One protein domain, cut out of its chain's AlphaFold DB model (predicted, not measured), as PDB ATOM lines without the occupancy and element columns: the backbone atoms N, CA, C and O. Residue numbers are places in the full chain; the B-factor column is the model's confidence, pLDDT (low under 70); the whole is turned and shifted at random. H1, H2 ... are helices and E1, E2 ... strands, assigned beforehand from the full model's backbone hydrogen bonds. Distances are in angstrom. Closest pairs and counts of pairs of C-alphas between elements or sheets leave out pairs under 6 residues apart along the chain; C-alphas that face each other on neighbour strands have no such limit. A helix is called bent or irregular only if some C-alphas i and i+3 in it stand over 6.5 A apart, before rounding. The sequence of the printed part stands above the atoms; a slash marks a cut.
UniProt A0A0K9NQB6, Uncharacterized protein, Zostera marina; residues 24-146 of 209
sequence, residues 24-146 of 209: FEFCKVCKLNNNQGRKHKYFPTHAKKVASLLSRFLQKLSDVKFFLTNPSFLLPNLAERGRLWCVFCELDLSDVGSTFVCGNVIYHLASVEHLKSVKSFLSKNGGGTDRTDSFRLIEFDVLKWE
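Overview. This is residues 24 to 146 of the 209 residues of an uncharacterized protein of Zostera marina (UniProt A0A0K9NQB6). One long helix, H2, runs along much of the longest axis of an elongated domain, with H5 and H6 packed on it, H4 on H5 and H3 on H6. A small strand hairpin, E1 and E2, sits with H1 near the first residues of H2; residues 70 to 83 fold back from its other end to a second hairpin, E3 and E4, near the middle. The printed part has 123 residues, in the order E1 E2 H1 H2 E3 E4 H3 H4 H5 H6, and is mostly helix; each hairpin is an antiparallel sheet of two strands. It is only just compact, close to loose, with a radius of gyration of the C-alphas of 16.1 A and spans of 50 by 28 by 20 A.

Arrangement. E1, residues 25 to 27, and E2, residues 32 to 34, form an antiparallel hairpin at 139 degrees, with N 27 and O 32 3.0 A apart, within hydrogen-bond range. H1, residues 37 to 42, and H2, residues 44 to 69, are close but not clearly touching; their closest C-alphas, Lys 41 and Ala 47, are 6.9 A apart. E3, residues 84 to 86, and E4, residues 91 to 93, form the other antiparallel hairpin, at 157 degrees; N 86 and O 91 are 2.8 A apart. H3, residues 103 to 110, only just touches H2, with 3 pairs of C-alphas within 8 A, the closest Val 64 and Ile 106 at 7.1 A. H4, residues 112 to 125, touches H5, residues 129 to 135, at a steep tilt of 49 degrees, opposite ways, the closest C-alphas being Leu 122 and Thr 129, 5.9 A. H2, the hub, touches H5 with its residues 57 to 61 alone, closest at C-alphas Leu 58 and Phe 135, 6.8 A. H6, residues 139 to 146, touches H2 at C-alphas Leu 68 and Trp 145, 5.7 A, and H3 at Ala 110 and Glu 139, 6.0 A. H4 and H6 are apart. Every O i to N i+4 pair is within range in H3, H4 and H6; H2 has 21 of 22, H1 0 of 2 with 2 of 3 O i to N i+3 pairs, and H5 0 of 3 with 3 of 4.

Along the chain. E1 begins at C-alpha 25, (22.791, 8.592, -13.143). H2 measures 36.7 A from C-alpha 44, (37.519, -0.590, -9.465), to C-alpha 69, with a kink of 26 degrees near residue 63. H4 measures 20.1 A. H5 is irregular, C-alphas 130 and 133 being 7.9 A apart, and H1 only just, C-alphas 38 and 41 being 6.6 A apart. H6 ends at C-alpha 146, (56.198, 35.821, -18.977).

Size, cuts and confidence. The C-alphas farthest apart, Asn 35 and Phe 73, are 49.9 A from each other. H2 to E3, 14 residues, is the long link. The printed part has no cut, its mean pLDDT is 90.5, and no printed residue is under 70.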
ATOM      1  N   PHE A  24      18.574   6.295 -12.785       79.75
ATOM      2  CA  PHE A  24      19.854   6.171 -13.461       79.75
ATOM      3  C   PHE A  24      20.599   7.502 -13.395       79.75
ATOM      4  O   PHE A  24      20.024   8.558 -13.646       79.75
ATOM      5  N   GLU A  25      21.891   7.443 -13.085       84.75
ATOM      6  CA  GLU A  25      22.791   8.592 -13.143       84.75
ATOM      7  C   GLU A  25      23.820   8.352 -14.251       84.75
ATOM      8  O   GLU A  25      24.470   7.299 -14.302       84.75
ATOM      9  N   PHE A  26      23.973   9.317 -15.161       87.94
ATOM     10  CA  PHE A  26      24.998   9.250 -16.197       87.94
ATOM     11  C   PHE A  26      26.360   9.627 -15.619       87.94
ATOM     12  O   PHE A  26      26.554  10.728 -15.103       87.94
ATOM     13  N   CYS A  27      27.340   8.738 -15.760       90.25
ATOM     14  CA  CYS A  27      28.715   9.029 -15.375       90.25
ATOM     15  C   CYS A  27      29.528   9.460 -16.601       90.25
ATOM     16  O   CYS A  27      29.794   8.642 -17.485       90.25
ATOM     17  N   LYS A  28      29.996  10.717 -16.627       89.19
ATOM     18  CA  LYS A  28      30.815  11.263 -17.730       89.19
ATOM     19  C   LYS A  28      32.133  10.505 -17.938       89.19
ATOM     20  O   LYS A  28      32.555  10.319 -19.076       89.19
ATOM     21  N   VAL A  29      32.759  10.017 -16.862       92.00
ATOM     22  CA  VAL A  29      34.008   9.234 -16.936       92.00
ATOM     23  C   VAL A  29      33.750   7.840 -17.506       92.00
ATOM     24  O   VAL A  29      34.494   7.357 -18.360       92.00
ATOM     25  N   CYS A  30      32.681   7.180 -17.055       91.25
ATOM     26  CA  CYS A  30      32.345   5.843 -17.530       91.25
ATOM     27  C   CYS A  30      31.676   5.831 -18.906       91.25
ATOM     28  O   CYS A  30      31.747   4.788 -19.559       91.25
ATOM     29  N   LYS A  31      31.074   6.957 -19.317       90.62
ATOM     30  CA  LYS A  31      30.201   7.130 -20.488       90.62
ATOM     31  C   LYS A  31      28.997   6.182 -20.492       90.62
ATOM     32  O   LYS A  31      28.608   5.672 -21.535       90.62
ATOM     33  N   LEU A  32      28.436   5.911 -19.313       88.44
ATOM     34  CA  LEU A  32      27.345   4.953 -19.122       88.44
ATOM     35  C   LEU A  32      26.361   5.458 -18.061       88.44
ATOM     36  O   LEU A  32      26.764   6.080 -17.072       88.44
ATOM     37  N   ASN A  33      25.085   5.125 -18.250       87.06
ATOM     38  CA  ASN A  33      24.057   5.242 -17.221       87.06
ATOM     39  C   ASN A  33      24.233   4.099 -16.223       87.06
ATOM     40  O   ASN A  33      24.199   2.931 -16.607       87.06
ATOM     41  N   ASN A  34      24.419   4.422 -14.946       83.19
ATOM     42  CA  ASN A  34      24.487   3.420 -13.890       83.19
ATOM     43  C   ASN A  34      23.279   3.554 -12.957       83.19
ATOM     44  O   ASN A  34      22.819   4.655 -12.668       83.19
ATOM     45  N   ASN A  35      22.772   2.421 -12.479       82.88
ATOM     46  CA  ASN A  35      21.730   2.346 -11.448       82.88
ATOM     47  C   ASN A  35      22.320   2.218 -10.030       82.88
ATOM     48  O   ASN A  35      21.589   2.005  -9.067       82.88
ATOM     49  N   GLN A  36      23.646   2.315  -9.899       79.25
ATOM     50  CA  GLN A  36      24.371   2.153  -8.635       79.25
ATOM     51  C   GLN A  36      24.501   3.478  -7.861       79.25
ATOM     52  O   GLN A  36      25.038   3.506  -6.746       79.25
ATOM     53  N   GLY A  37      23.989   4.571  -8.436       78.12
ATOM     54  CA  GLY A  37      23.946   5.902  -7.841       78.12
ATOM     55  C   GLY A  37      25.327   6.386  -7.401       78.12
ATOM     56  O   GLY A  37      26.357   6.030  -7.974       78.12
ATOM     57  N   ARG A  38      25.380   7.148  -6.305       78.44
ATOM     58  CA  ARG A  38      26.623   7.762  -5.792       78.44
ATOM     59  C   ARG A  38      27.727   6.773  -5.404       78.44
ATOM     60  O   ARG A  38      28.872   7.191  -5.249       78.44
ATOM     61  N   LYS A  39      27.417   5.483  -5.231       84.75
ATOM     62  CA  LYS A  39      28.424   4.460  -4.906       84.75
ATOM     63  C   LYS A  39      29.302   4.111  -6.107       84.75
ATOM     64  O   LYS A  39      30.394   3.587  -5.901       84.75
ATOM     65  N   HIS A  40      28.874   4.442  -7.333       88.88
ATOM     66  CA  HIS A  40      29.577   4.012  -8.540       88.88
ATOM     67  C   HIS A  40      31.040   4.478  -8.602       88.88
ATOM     68  O   HIS A  40      31.906   3.776  -9.123       88.88
ATOM     69  N   LYS A  41      31.327   5.641  -8.008       87.88
ATOM     70  CA  LYS A  41      32.661   6.247  -7.982       87.88
ATOM     71  C   LYS A  41      33.720   5.420  -7.239       87.88
ATOM     72  O   LYS A  41      34.905   5.677  -7.402       87.88
ATOM     73  N   TYR A  42      33.308   4.444  -6.430       87.94
ATOM     74  CA  TYR A  42      34.215   3.587  -5.662       87.94
ATOM     75  C   TYR A  42      34.490   2.238  -6.335       87.94
ATOM     76  O   TYR A  42      35.292   1.459  -5.822       87.94
ATOM     77  N   PHE A  43      33.853   1.928  -7.472       90.69
ATOM     78  CA  PHE A  43      34.124   0.663  -8.149       90.69
ATOM     79  C   PHE A  43      35.498   0.668  -8.827       90.69
ATOM     80  O   PHE A  43      35.881   1.669  -9.441       90.69
ATOM     81  N   PRO A  44      36.208  -0.477  -8.829       92.00
ATOM     82  CA  PRO A  44      37.519  -0.590  -9.465       92.00
ATOM     83  C   PRO A  44      37.511  -0.226 -10.954       92.00
ATOM     84  O   PRO A  44      38.477   0.331 -11.468       92.00
ATOM     85  N   THR A  45      36.419  -0.517 -11.662       92.94
ATOM     86  CA  THR A  45      36.261  -0.197 -13.088       92.94
ATOM     87  C   THR A  45      36.211   1.310 -13.335       92.94
ATOM     88  O   THR A  45      36.866   1.801 -14.253       92.94
ATOM     89  N   HIS A  46      35.485   2.054 -12.496       93.50
ATOM     90  CA  HIS A  46      35.452   3.517 -12.535       93.50
ATOM     91  C   HIS A  46      36.810   4.101 -12.154       93.50
ATOM     92  O   HIS A  46      37.352   4.914 -12.901       93.50
ATOM     93  N   ALA A  47      37.403   3.629 -11.053       92.94
ATOM     94  CA  ALA A  47      38.710   4.088 -10.589       92.94
ATOM     95  C   ALA A  47      39.798   3.935 -11.669       92.94
ATOM     96  O   ALA A  47      40.556   4.872 -11.916       92.94
ATOM     97  N   LYS A  48      39.822   2.804 -12.392       94.50
ATOM     98  CA  LYS A  48      40.732   2.588 -13.535       94.50
ATOM     99  C   LYS A  48      40.520   3.608 -14.658       94.50
ATOM    100  O   LYS A  48      41.493   4.124 -15.204       94.50
ATOM    101  N   LYS A  49      39.266   3.928 -14.997       94.50
ATOM    102  CA  LYS A  49      38.950   4.942 -16.019       94.50
ATOM    103  C   LYS A  49      39.374   6.345 -15.582       94.50
ATOM    104  O   LYS A  49      39.968   7.060 -16.385       94.50
ATOM    105  N   VAL A  50      39.129   6.717 -14.322       94.19
ATOM    106  CA  VAL A  50      39.609   7.987 -13.748       94.19
ATOM    107  C   VAL A  50      41.133   8.055 -13.823       94.19
ATOM    108  O   VAL A  50      41.665   9.021 -14.356       94.19
ATOM    109  N   ALA A  51      41.839   7.019 -13.366       93.25
ATOM    110  CA  ALA A  51      43.299   6.979 -13.393       93.25
ATOM    111  C   ALA A  51      43.863   7.119 -14.819       93.25
ATOM    112  O   ALA A  51      44.786   7.900 -15.042       93.25
ATOM    113  N   SER A  52      43.273   6.426 -15.797       95.00
ATOM    114  CA  SER A  52      43.658   6.546 -17.210       95.00
ATOM    115  C   SER A  52      43.451   7.966 -17.747       95.00
ATOM    116  O   SER A  52      44.334   8.520 -18.398       95.00
ATOM    117  N   LEU A  53      42.309   8.584 -17.438       94.56
ATOM    118  CA  LEU A  53      41.983   9.949 -17.847       94.56
ATOM    119  C   LEU A  53      42.950  10.974 -17.240       94.56
ATOM    120  O   LEU A  53      43.453  11.836 -17.959       94.56
ATOM    121  N   LEU A  54      43.262  10.845 -15.948       94.00
ATOM    122  CA  LEU A  54      44.224  11.713 -15.265       94.00
ATOM    123  C   LEU A  54      45.645  11.530 -15.814       94.00
ATOM    124  O   LEU A  54      46.334  12.519 -16.042       94.00
ATOM    125  N   SER A  55      46.065  10.293 -16.088       94.38
ATOM    126  CA  SER A  55      47.376  10.001 -16.683       94.38
ATOM    127  C   SER A  55      47.538  10.657 -18.060       94.38
ATOM    128  O   SER A  55      48.516  11.360 -18.309       94.38
ATOM    129  N   ARG A  56      46.524  10.536 -18.928       94.56
ATOM    130  CA  ARG A  56      46.520  11.190 -20.249       94.56
ATOM    131  C   ARG A  56      46.591  12.709 -20.144       94.56
ATOM    132  O   ARG A  56      47.274  13.345 -20.942       94.56
ATOM    133  N   PHE A  57      45.901  13.290 -19.164       95.19
ATOM    134  CA  PHE A  57      45.985  14.725 -18.922       95.19
ATOM    135  C   PHE A  57      47.392  15.136 -18.471       95.19
ATOM    136  O   PHE A  57      47.921  16.116 -18.980       95.19
ATOM    137  N   LEU A  58      48.029  14.376 -17.574       94.38
ATOM    138  CA  LEU A  58      49.399  14.655 -17.126       94.38
ATOM    139  C   LEU A  58      50.418  14.568 -18.267       94.38
ATOM    140  O   LEU A  58      51.305  15.412 -18.337       94.38
ATOM    141  N   GLN A  59      50.258  13.612 -19.187       92.38
ATOM    142  CA  GLN A  59      51.093  13.515 -20.388       92.38
ATOM    143  C   GLN A  59      50.939  14.745 -21.298       92.38
ATOM    144  O   GLN A  59      51.906  15.229 -21.871       92.38
ATOM    145  N   LYS A  60      49.730  15.304 -21.413       91.06
ATOM    146  CA  LYS A  60      49.540  16.571 -22.134       91.06
ATOM    147  C   LYS A  60      50.051  17.777 -21.361       91.06
ATOM    148  O   LYS A  60      50.594  18.704 -21.951       91.06
ATOM    149  N   LEU A  61      49.958  17.747 -20.039       93.62
ATOM    150  CA  LEU A  61      50.510  18.792 -19.193       93.62
ATOM    151  C   LEU A  61      52.045  18.844 -19.265       93.62
ATOM    152  O   LEU A  61      52.601  19.932 -19.151       93.62
ATOM    153  N   SER A  62      52.741  17.719 -19.477       91.62
ATOM    154  CA  SER A  62      54.195  17.745 -19.702       91.62
ATOM    155  C   SER A  62      54.578  18.474 -20.988       91.62
ATOM    156  O   SER A  62      55.541  19.239 -20.960       91.62
ATOM    157  N   ASP A  63      53.791  18.332 -22.061       88.88
ATOM    158  CA  ASP A  63      53.998  19.091 -23.305       88.88
ATOM    159  C   ASP A  63      53.879  20.603 -23.030       88.88
ATOM    160  O   ASP A  63      54.725  21.395 -23.439       88.88
ATOM    161  N   VAL A  64      52.877  21.016 -22.247       93.00
ATOM    162  CA  VAL A  64      52.704  22.424 -21.852       93.00
ATOM    163  C   VAL A  64      53.851  22.907 -20.958       93.00
ATOM    164  O   VAL A  64      54.369  24.004 -21.157       93.00
ATOM    165  N   LYS A  65      54.294  22.094 -19.990       93.81
ATOM    166  CA  LYS A  65      55.420  22.429 -19.096       93.81
ATOM    167  C   LYS A  65      56.740  22.604 -19.848       93.81
ATOM    168  O   LYS A  65      57.578  23.408 -19.428       93.81
ATOM    169  N   PHE A  66      56.920  21.900 -20.964       91.69
ATOM    170  CA  PHE A  66      58.050  22.137 -21.854       91.69
ATOM    171  C   PHE A  66      58.035  23.578 -22.386       91.69
ATOM    172  O   PHE A  66      59.032  24.283 -22.231       91.69
ATOM    173  N   PHE A  67      56.902  24.050 -22.919       91.38
ATOM    174  CA  PHE A  67      56.760  25.421 -23.433       91.38
ATOM    175  C   PHE A  67      56.751  26.488 -22.331       91.38
ATOM    176  O   PHE A  67      57.227  27.602 -22.543       91.38
ATOM    177  N   LEU A  68      56.300  26.134 -21.126       94.12
ATOM    178  CA  LEU A  68      56.428  26.973 -19.932       94.12
ATOM    179  C   LEU A  68      57.904  27.234 -19.581       94.12
ATOM    180  O   LEU A  68      58.277  28.313 -19.122       94.12
ATOM    181  N   THR A  69      58.775  26.252 -19.817       93.25
ATOM    182  CA  THR A  69      60.216  26.390 -19.566       93.25
ATOM    183  C   THR A  69      60.945  27.007 -20.761       93.25
ATOM    184  O   THR A  69      61.886  27.783 -20.563       93.25
ATOM    185  N   ASN A  70      60.487  26.707 -21.975       91.31
ATOM    186  CA  ASN A  70      61.097  27.088 -23.246       91.31
ATOM    187  C   ASN A  70      60.066  27.836 -24.113       91.31
ATOM    188  O   ASN A  70      59.457  27.233 -25.002       91.31
ATOM    189  N   PRO A  71      59.818  29.129 -23.838       92.56
ATOM    190  CA  PRO A  71      58.870  29.902 -24.623       92.56
ATOM    191  C   PRO A  71      59.302  29.967 -26.085       92.56
ATOM    192  O   PRO A  71      60.476  30.154 -26.403       92.56
ATOM    193  N   SER A  72      58.324  29.822 -26.968       89.50
ATOM    194  CA  SER A  72      58.499  29.869 -28.416       89.50
ATOM    195  C   SER A  72      57.374  30.687 -29.027       89.50
ATOM    196  O   SER A  72      56.236  30.619 -28.557       89.50
ATOM    197  N   PHE A  73      57.686  31.475 -30.054       90.00
ATOM    198  CA  PHE A  73      56.659  32.187 -30.805       90.00
ATOM    199  C   PHE A  73      55.691  31.195 -31.448       90.00
ATOM    200  O   PHE A  73      56.080  30.097 -31.856       90.00
ATOM    201  N   LEU A  74      54.424  31.585 -31.539       86.88
ATOM    202  CA  LEU A  74      53.407  30.782 -32.195       86.88
ATOM    203  C   LEU A  74      53.637  30.806 -33.709       86.88
ATOM    204  O   LEU A  74      53.355  31.794 -34.383       86.88
ATOM    205  N   LEU A  75      54.144  29.698 -34.246       81.56
ATOM    206  CA  LEU A  75      54.212  29.458 -35.684       81.56
ATOM    207  C   LEU A  75      53.055  28.536 -36.115       81.56
ATOM    208  O   LEU A  75      52.609  27.706 -35.317       81.56
ATOM    209  N   PRO A  76      52.587  28.603 -37.379       77.06
ATOM    210  CA  PRO A  76      51.485  27.764 -37.863       77.06
ATOM    211  C   PRO A  76      51.699  26.255 -37.658       77.06
ATOM    212  O   PRO A  76      50.759  25.530 -37.350       77.06
ATOM    213  N   ASN A  77      52.943  25.778 -37.762       73.56
ATOM    214  CA  ASN A  77      53.323  24.379 -37.528       73.56
ATOM    215  C   ASN A  77      53.272  23.956 -36.045       73.56
ATOM    216  O   ASN A  77      53.278  22.763 -35.747       73.56
ATOM    217  N   LEU A  78      53.237  24.913 -35.117       71.00
ATOM    218  CA  LEU A  78      53.176  24.676 -33.673       71.00
ATOM    219  C   LEU A  78      51.767  24.883 -33.099       71.00
ATOM    220  O   LEU A  78      51.529  24.493 -31.959       71.00
ATOM    221  N   ALA A  79      50.818  25.406 -33.882       73.62
ATOM    222  CA  ALA A  79      49.456  25.694 -33.429       73.62
ATOM    223  C   ALA A  79      48.724  24.461 -32.868       73.62
ATOM    224  O   ALA A  79      48.051  24.551 -31.845       73.62
ATOM    225  N   GLU A  80      48.910  23.287 -33.477       77.00
ATOM    226  CA  GLU A  80      48.316  22.035 -32.983       77.00
ATOM    227  C   GLU A  80      48.970  21.530 -31.688       77.00
ATOM    228  O   GLU A  80      48.319  20.868 -30.881       77.00
ATOM    229  N   ARG A  81      50.243  21.869 -31.442       76.56
ATOM    230  CA  ARG A  81      50.929  21.539 -30.178       76.56
ATOM    231  C   ARG A  81      50.450  22.413 -29.020       76.56
ATOM    232  O   ARG A  81      50.539  21.991 -27.873       76.56
ATOM    233  N   GLY A  82      49.925  23.588 -29.350       79.62
ATOM    234  CA  GLY A  82      49.290  24.532 -28.441       79.62
ATOM    235  C   GLY A  82      47.862  24.180 -28.021       79.62
ATOM    236  O   GLY A  82      47.277  24.883 -27.201       79.62
ATOM    237  N   ARG A  83      47.264  23.114 -28.576       89.69
ATOM    238  CA  ARG A  83      45.889  22.722 -28.240       89.69
ATOM    239  C   ARG A  83      45.821  21.787 -27.038       89.69
ATOM    240  O   ARG A  83      46.573  20.816 -26.937       89.69
ATOM    241  N   LEU A  84      44.849  22.022 -26.160       93.56
ATOM    242  CA  LEU A  84      44.574  21.169 -25.007       93.56
ATOM    243  C   LEU A  84      43.070  21.040 -24.760       93.56
ATOM    244  O   LEU A  84      42.397  22.017 -24.447       93.56
ATOM    245  N   TRP A  85      42.570  19.804 -24.740       94.94
ATOM    246  CA  TRP A  85      41.266  19.517 -24.147       94.94
ATOM    247  C   TRP A  85      41.383  19.437 -22.620       94.94
ATOM    248  O   TRP A  85      41.936  18.475 -22.070       94.94
ATOM    249  N   CYS A  86      40.837  20.428 -21.917       96.56
ATOM    250  CA  CYS A  86      40.779  20.411 -20.464       96.56
ATOM    251  C   CYS A  86      39.578  19.597 -19.980       96.56
ATOM    252  O   CYS A  86      38.441  20.060 -19.975       96.56
ATOM    253  N   VAL A  87      39.837  18.382 -19.502       94.44
ATOM    254  CA  VAL A  87      38.791  17.470 -19.011       94.44
ATOM    255  C   VAL A  87      38.093  17.946 -17.734       94.44
ATOM    256  O   VAL A  87      36.967  17.541 -17.460       94.44
ATOM    257  N   PHE A  88      38.751  18.801 -16.950       95.94
ATOM    258  CA  PHE A  88      38.194  19.350 -15.713       95.94
ATOM    259  C   PHE A  88      37.200  20.476 -15.990       95.94
ATOM    260  O   PHE A  88      36.172  20.565 -15.322       95.94
ATOM    261  N   CYS A  89      37.521  21.317 -16.973       96.56
ATOM    262  CA  CYS A  89      36.737  22.486 -17.359       96.56
ATOM    263  C   CYS A  89      35.802  22.216 -18.545       96.56
ATOM    264  O   CYS A  89      34.975  23.063 -18.853       96.56
ATOM    265  N   GLU A  90      35.931  21.055 -19.197       94.69
ATOM    266  CA  GLU A  90      35.201  20.683 -20.417       94.69
ATOM    267  C   GLU A  90      35.371  21.730 -21.533       94.69
ATOM    268  O   GLU A  90      34.416  22.104 -22.210       94.69
ATOM    269  N   LEU A  91      36.609  22.205 -21.703       95.81
ATOM    270  CA  LEU A  91      36.961  23.284 -22.624       95.81
ATOM    271  C   LEU A  91      38.069  22.846 -23.584       95.81
ATOM    272  O   LEU A  91      39.083  22.294 -23.149       95.81
ATOM    273  N   ASP A  92      37.879  23.134 -24.871       95.12
ATOM    274  CA  ASP A  92      38.922  23.015 -25.888       95.12
ATOM    275  C   ASP A  92      39.718  24.320 -25.946       95.12
ATOM    276  O   ASP A  92      39.174  25.385 -26.243       95.12
ATOM    277  N   LEU A  93      40.995  24.245 -25.590       94.06
ATOM    278  CA  LEU A  93      41.894  25.387 -25.533       94.06
ATOM    279  C   LEU A  93      42.789  25.377 -26.762       94.06
ATOM    280  O   LEU A  93      43.345  24.345 -27.128       94.06
ATOM    281  N   SER A  94      42.966  26.548 -27.361       90.81
ATOM    282  CA  SER A  94      43.894  26.773 -28.465       90.81
ATOM    283  C   SER A  94      44.557  28.135 -28.311       90.81
ATOM    284  O   SER A  94      44.022  29.028 -27.649       90.81
ATOM    285  N   ASP A  95      45.703  28.315 -28.957       86.94
ATOM    286  CA  ASP A  95      46.469  29.565 -28.900       86.94
ATOM    287  C   ASP A  95      46.013  30.608 -29.922       86.94
ATOM    288  O   ASP A  95      46.783  31.473 -30.335       86.94
ATOM    289  N   VAL A  96      44.748  30.556 -30.346       85.62
ATOM    290  CA  VAL A  96      44.190  31.592 -31.218       85.62
ATOM    291  C   VAL A  96      44.338  32.954 -30.534       85.62
ATOM    292  O   VAL A  96      43.908  33.142 -29.396       85.62
ATOM    293  N   GLY A  97      44.984  33.893 -31.228       83.56
ATOM    294  CA  GLY A  97      45.265  35.237 -30.718       83.56
ATOM    295  C   GLY A  97      46.443  35.335 -29.741       83.56
ATOM    296  O   GLY A  97      46.721  36.432 -29.266       83.56
ATOM    297  N   SER A  98      47.148  34.236 -29.449       89.19
ATOM    298  CA  SER A  98      48.363  34.265 -28.632       89.19
ATOM    299  C   SER A  98      49.614  34.464 -29.485       89.19
ATOM    300  O   SER A  98      49.717  33.952 -30.598       89.19
ATOM    301  N   THR A  99      50.600  35.182 -28.952       91.38
ATOM    302  CA  THR A  99      51.902  35.381 -29.608       91.38
ATOM    303  C   THR A  99      52.859  34.208 -29.381       91.38
ATOM    304  O   THR A  99      53.794  34.018 -30.156       91.38
ATOM    305  N   PHE A 100      52.642  33.425 -28.321       92.25
ATOM    306  CA  PHE A 100      53.507  32.324 -27.897       92.25
ATOM    307  C   PHE A 100      52.739  31.001 -27.872       92.25
ATOM    308  O   PHE A 100      51.538  30.968 -27.605       92.25
ATOM    309  N   VAL A 101      53.450  29.898 -28.113       91.69
ATOM    310  CA  VAL A 101      52.888  28.545 -28.009       91.69
ATOM    311  C   VAL A 101      52.474  28.252 -26.566       91.69
ATOM    312  O   VAL A 101      53.185  28.576 -25.614       91.69
ATOM    313  N   CYS A 102      51.324  27.606 -26.423       93.12
ATOM    314  CA  CYS A 102      50.609  27.290 -25.196       93.12
ATOM    315  C   CYS A 102      50.220  28.503 -24.340       93.12
ATOM    316  O   CYS A 102      49.852  28.300 -23.185       93.12
ATOM    317  N   GLY A 103      50.284  29.743 -24.834       94.75
ATOM    318  CA  GLY A 103      50.017  30.924 -24.010       94.75
ATOM    319  C   GLY A 103      48.632  30.890 -23.353       94.75
ATOM    320  O   GLY A 103      48.515  31.014 -22.133       94.75
ATOM    321  N   ASN A 104      47.581  30.621 -24.132       95.12
ATOM    322  CA  ASN A 104      46.213  30.566 -23.603       95.12
ATOM    323  C   ASN A 104      46.027  29.377 -22.648       95.12
ATOM    324  O   ASN A 104      45.347  29.476 -21.623       95.12
ATOM    325  N   VAL A 105      46.673  28.250 -22.961       95.81
ATOM    326  CA  VAL A 105      46.653  27.037 -22.138       95.81
ATOM    327  C   VAL A 105      47.350  27.261 -20.793       95.81
ATOM    328  O   VAL A 105      46.820  26.864 -19.755       95.81
ATOM    329  N   ILE A 106      48.508  27.923 -20.789       96.88
ATOM    330  CA  ILE A 106      49.286  28.239 -19.586       96.88
ATOM    331  C   ILE A 106      48.452  29.106 -18.640       96.88
ATOM    332  O   ILE A 106      48.300  28.752 -17.468       96.88
ATOM    333  N   TYR A 107      47.839  30.179 -19.154       96.69
ATOM    334  CA  TYR A 107      46.960  31.037 -18.355       96.69
ATOM    335  C   TYR A 107      45.754  30.277 -17.799       96.69
ATOM    336  O   TYR A 107      45.437  30.399 -16.613       96.69
ATOM    337  N   HIS A 108      45.110  29.435 -18.613       97.25
ATOM    338  CA  HIS A 108      43.998  28.606 -18.153       97.25
ATOM    339  C   HIS A 108      44.405  27.699 -16.983       97.25
ATOM    340  O   HIS A 108      43.736  27.684 -15.950       97.25
ATOM    341  N   LEU A 109      45.511  26.963 -17.119       97.00
ATOM    342  CA  LEU A 109      45.972  25.993 -16.122       97.00
ATOM    343  C   LEU A 109      46.454  26.633 -14.813       97.00
ATOM    344  O   LEU A 109      46.512  25.946 -13.790       97.00
ATOM    345  N   ALA A 110      46.812  27.916 -14.840       97.25
ATOM    346  CA  ALA A 110      47.168  28.690 -13.653       97.25
ATOM    347  C   ALA A 110      45.965  29.383 -12.990       97.25
ATOM    348  O   ALA A 110      46.066  29.816 -11.842       97.25
ATOM    349  N   SER A 111      44.823  29.465 -13.683       97.31
ATOM    350  CA  SER A 111      43.642  30.185 -13.207       97.31
ATOM    351  C   SER A 111      43.012  29.575 -11.949       97.31
ATOM    352  O   SER A 111      43.047  28.364 -11.694       97.31
ATOM    353  N   VAL A 112      42.358  30.437 -11.170       96.31
ATOM    354  CA  VAL A 112      41.599  30.036  -9.980       96.31
ATOM    355  C   VAL A 112      40.379  29.190 -10.367       96.31
ATOM    356  O   VAL A 112      40.040  28.232  -9.666       96.31
ATOM    357  N   GLU A 113      39.738  29.490 -11.496       97.00
ATOM    358  CA  GLU A 113      38.623  28.715 -12.048       97.00
ATOM    359  C   GLU A 113      39.030  27.273 -12.362       97.00
ATOM    360  O   GLU A 113      38.326  26.344 -11.957       97.00
ATOM    361  N   HIS A 114      40.193  27.056 -12.983       97.62
ATOM    362  CA  HIS A 114      40.707  25.704 -13.224       97.62
ATOM    363  C   HIS A 114      40.939  24.944 -11.916       97.62
ATOM    364  O   HIS A 114      40.493  23.805 -11.768       97.62
ATOM    365  N   LEU A 115      41.543  25.588 -10.912       95.88
ATOM    366  CA  LEU A 115      41.746  24.982  -9.593       95.88
ATOM    367  C   LEU A 115      40.424  24.523  -8.949       95.88
ATOM    368  O   LEU A 115      40.354  23.428  -8.381       95.88
ATOM    369  N   LYS A 116      39.368  25.341  -9.040       95.88
ATOM    370  CA  LYS A 116      38.027  24.981  -8.546       95.88
ATOM    371  C   LYS A 116      37.475  23.764  -9.295       95.88
ATOM    372  O   LYS A 116      36.964  22.838  -8.657       95.88
ATOM    373  N   SER A 117      37.621  23.734 -10.618       96.62
ATOM    374  CA  SER A 117      37.173  22.626 -11.467       96.62
ATOM    375  C   SER A 117      37.908  21.319 -11.160       96.62
ATOM    376  O   SER A 117      37.253  20.292 -10.978       96.62
ATOM    377  N   VAL A 118      39.236  21.348 -10.988       95.81
ATOM    378  CA  VAL A 118      40.033  20.171 -10.594       95.81
ATOM    379  C   VAL A 118      39.554  19.619  -9.250       95.81
ATOM    380  O   VAL A 118      39.237  18.432  -9.146       95.81
ATOM    381  N   LYS A 119      39.416  20.474  -8.226       94.56
ATOM    382  CA  LYS A 119      38.919  20.056  -6.902       94.56
ATOM    383  C   LYS A 119      37.521  19.439  -6.987       94.56
ATOM    384  O   LYS A 119      37.274  18.377  -6.409       94.56
ATOM    385  N   SER A 120      36.614  20.075  -7.734       93.94
ATOM    386  CA  SER A 120      35.251  19.578  -7.954       93.94
ATOM    387  C   SER A 120      35.258  18.207  -8.631       93.94
ATOM    388  O   SER A 120      34.576  17.285  -8.180       93.94
ATOM    389  N   PHE A 121      36.068  18.045  -9.677       94.62
ATOM    390  CA  PHE A 121      36.187  16.800 -10.425       94.62
ATOM    391  C   PHE A 121      36.715  15.655  -9.556       94.62
ATOM    392  O   PHE A 121      36.112  14.578  -9.543       94.62
ATOM    393  N   LEU A 122      37.804  15.874  -8.814       92.12
ATOM    394  CA  LEU A 122      38.416  14.844  -7.968       92.12
ATOM    395  C   LEU A 122      37.460  14.402  -6.852       92.12
ATOM    396  O   LEU A 122      37.298  13.202  -6.623       92.12
ATOM    397  N   SER A 123      36.750  15.345  -6.225       89.94
ATOM    398  CA  SER A 123      35.752  15.047  -5.189       89.94
ATOM    399  C   SER A 123      34.555  14.244  -5.730       89.94
ATOM    400  O   SER A 123      34.136  13.244  -5.133       89.94
ATOM    401  N   LYS A 124      34.038  14.626  -6.909       90.06
ATOM    402  CA  LYS A 124      32.925  13.928  -7.576       90.06
ATOM    403  C   LYS A 124      33.297  12.508  -8.002       90.06
ATOM    404  O   LYS A 124      32.490  11.597  -7.838       90.06
ATOM    405  N   ASN A 125      34.515  12.310  -8.506       90.19
ATOM    406  CA  ASN A 125      34.932  11.053  -9.132       90.19
ATOM    407  C   ASN A 125      35.773  10.133  -8.234       90.19
ATOM    408  O   ASN A 125      36.163   9.067  -8.698       90.19
ATOM    409  N   GLY A 126      36.031  10.508  -6.975       83.19
ATOM    410  CA  GLY A 126      36.798   9.687  -6.028       83.19
ATOM    411  C   GLY A 126      38.313   9.698  -6.267       83.19
ATOM    412  O   GLY A 126      38.988   8.742  -5.911       83.19
ATOM    413  N   GLY A 127      38.845  10.759  -6.882       71.50
ATOM    414  CA  GLY A 127      40.231  10.837  -7.360       71.50
ATOM    415  C   GLY A 127      41.296  11.256  -6.339       71.50
ATOM    416  O   GLY A 127      42.442  11.403  -6.742       71.50
ATOM    417  N   GLY A 128      40.940  11.456  -5.062       72.56
ATOM    418  CA  GLY A 128      41.848  11.990  -4.033       72.56
ATOM    419  C   GLY A 128      42.152  13.481  -4.238       72.56
ATOM    420  O   GLY A 128      42.608  13.900  -5.296       72.56
ATOM    421  N   THR A 129      41.847  14.332  -3.257       72.56
ATOM    422  CA  THR A 129      42.065  15.792  -3.375       72.56
ATOM    423  C   THR A 129      43.512  16.213  -3.117       72.56
ATOM    424  O   THR A 129      43.881  17.346  -3.421       72.56
ATOM    425  N   ASP A 130      44.331  15.304  -2.592       79.12
ATOM    426  CA  ASP A 130      45.752  15.464  -2.267       79.12
ATOM    427  C   ASP A 130      46.628  15.748  -3.496       79.12
ATOM    428  O   ASP A 130      47.670  16.380  -3.378       79.12
ATOM    429  N   ARG A 131      46.185  15.352  -4.695       84.00
ATOM    430  CA  ARG A 131      46.960  15.506  -5.942       84.00
ATOM    431  C   ARG A 131      46.514  16.667  -6.821       84.00
ATOM    432  O   ARG A 131      46.885  16.732  -7.989       84.00
ATOM    433  N   THR A 132      45.713  17.588  -6.284       90.00
ATOM    434  CA  THR A 132      45.175  18.735  -7.037       90.00
ATOM    435  C   THR A 132      46.284  19.535  -7.731       90.00
ATOM    436  O   THR A 132      46.141  19.898  -8.900       90.00
ATOM    437  N   ASP A 133      47.410  19.754  -7.049       91.31
ATOM    438  CA  ASP A 133      48.504  20.572  -7.579       91.31
ATOM    439  C   ASP A 133      49.246  19.918  -8.755       91.31
ATOM    440  O   ASP A 133      49.881  20.609  -9.548       91.31
ATOM    441  N   SER A 134      49.111  18.602  -8.953       93.06
ATOM    442  CA  SER A 134      49.705  17.913 -10.104       93.06
ATOM    443  C   SER A 134      49.064  18.301 -11.440       93.06
ATOM    444  O   SER A 134      49.693  18.124 -12.480       93.06
ATOM    445  N   PHE A 135      47.833  18.823 -11.425       95.12
ATOM    446  CA  PHE A 135      47.035  19.109 -12.625       95.12
ATOM    447  C   PHE A 135      46.953  20.599 -12.976       95.12
ATOM    448  O   PHE A 135      46.174  20.980 -13.850       95.12
ATOM    449  N   ARG A 136      47.724  21.449 -12.294       94.88
ATOM    450  CA  ARG A 136      47.738  22.903 -12.494       94.88
ATOM    451  C   ARG A 136      49.153  23.408 -12.742       94.88
ATOM    452  O   ARG A 136      50.131  22.694 -12.520       94.88
ATOM    453  N   LEU A 137      49.234  24.668 -13.143       96.06
ATOM    454  CA  LEU A 137      50.456  25.457 -13.054       96.06
ATOM    455  C   LEU A 137      50.343  26.416 -11.864       96.06
ATOM    456  O   LEU A 137      49.239  26.793 -11.452       96.06
ATOM    457  N   ILE A 138      51.483  26.762 -11.272       93.38
ATOM    458  CA  ILE A 138      51.549  27.772 -10.214       93.38
ATOM    459  C   ILE A 138      51.893  29.128 -10.824       93.38
ATOM    460  O   ILE A 138      52.635  29.215 -11.800       93.38
ATOM    461  N   GLU A 139      51.370  30.189 -10.222       93.75
ATOM    462  CA  GLU A 139      51.548  31.564 -10.699       93.75
ATOM    463  C   GLU A 139      53.027  31.958 -10.811       93.75
ATOM    464  O   GLU A 139      53.428  32.596 -11.778       93.75
ATOM    465  N   PHE A 140      53.865  31.485  -9.884       94.88
ATOM    466  CA  PHE A 140      55.311  31.705  -9.926       94.88
ATOM    467  C   PHE A 140      55.961  31.231 -11.240       94.88
ATOM    468  O   PHE A 140      56.776  31.949 -11.823       94.88
ATOM    469  N   ASP A 141      55.586  30.049 -11.736       95.44
ATOM    470  CA  ASP A 141      56.137  29.517 -12.985       95.44
ATOM    471  C   ASP A 141      55.649  30.319 -14.196       95.44
ATOM    472  O   ASP A 141      56.412  30.548 -15.137       95.44
ATOM    473  N   VAL A 142      54.402  30.802 -14.150       97.12
ATOM    474  CA  VAL A 142      53.839  31.678 -15.187       97.12
ATOM    475  C   VAL A 142      54.590  33.005 -15.234       97.12
ATOM    476  O   VAL A 142      55.021  33.406 -16.308       97.12
ATOM    477  N   LEU A 143      54.854  33.642 -14.091       97.50
ATOM    478  CA  LEU A 143      55.625  34.892 -14.035       97.50
ATOM    479  C   LEU A 143      57.040  34.725 -14.612       97.50
ATOM    480  O   LEU A 143      57.545  35.595 -15.330       97.50
ATOM    481  N   LYS A 144      57.689  33.588 -14.335       97.38
ATOM    482  CA  LYS A 144      58.997  33.255 -14.917       97.38
ATOM    483  C   LYS A 144      58.914  33.092 -16.436       97.38
ATOM    484  O   LYS A 144      59.804  33.563 -17.146       97.38
ATOM    485  N   TRP A 145      57.868  32.435 -16.930       97.44
ATOM    486  CA  TRP A 145      57.610  32.278 -18.359       97.44
ATOM    487  C   TRP A 145      57.325  33.622 -19.045       97.44
ATOM    488  O   TRP A 145      57.937  33.918 -20.069       97.44
ATOM    489  N   GLU A 146      56.500  34.485 -18.451       97.50
ATOM    490  CA  GLU A 146      56.198  35.821 -18.977       97.50
ATOM    491  C   GLU A 146      57.446  36.697 -19.089       97.50
ATOM    492  O   GLU A 146      57.624  37.408 -20.080       97.50
TER     493      GLU A 146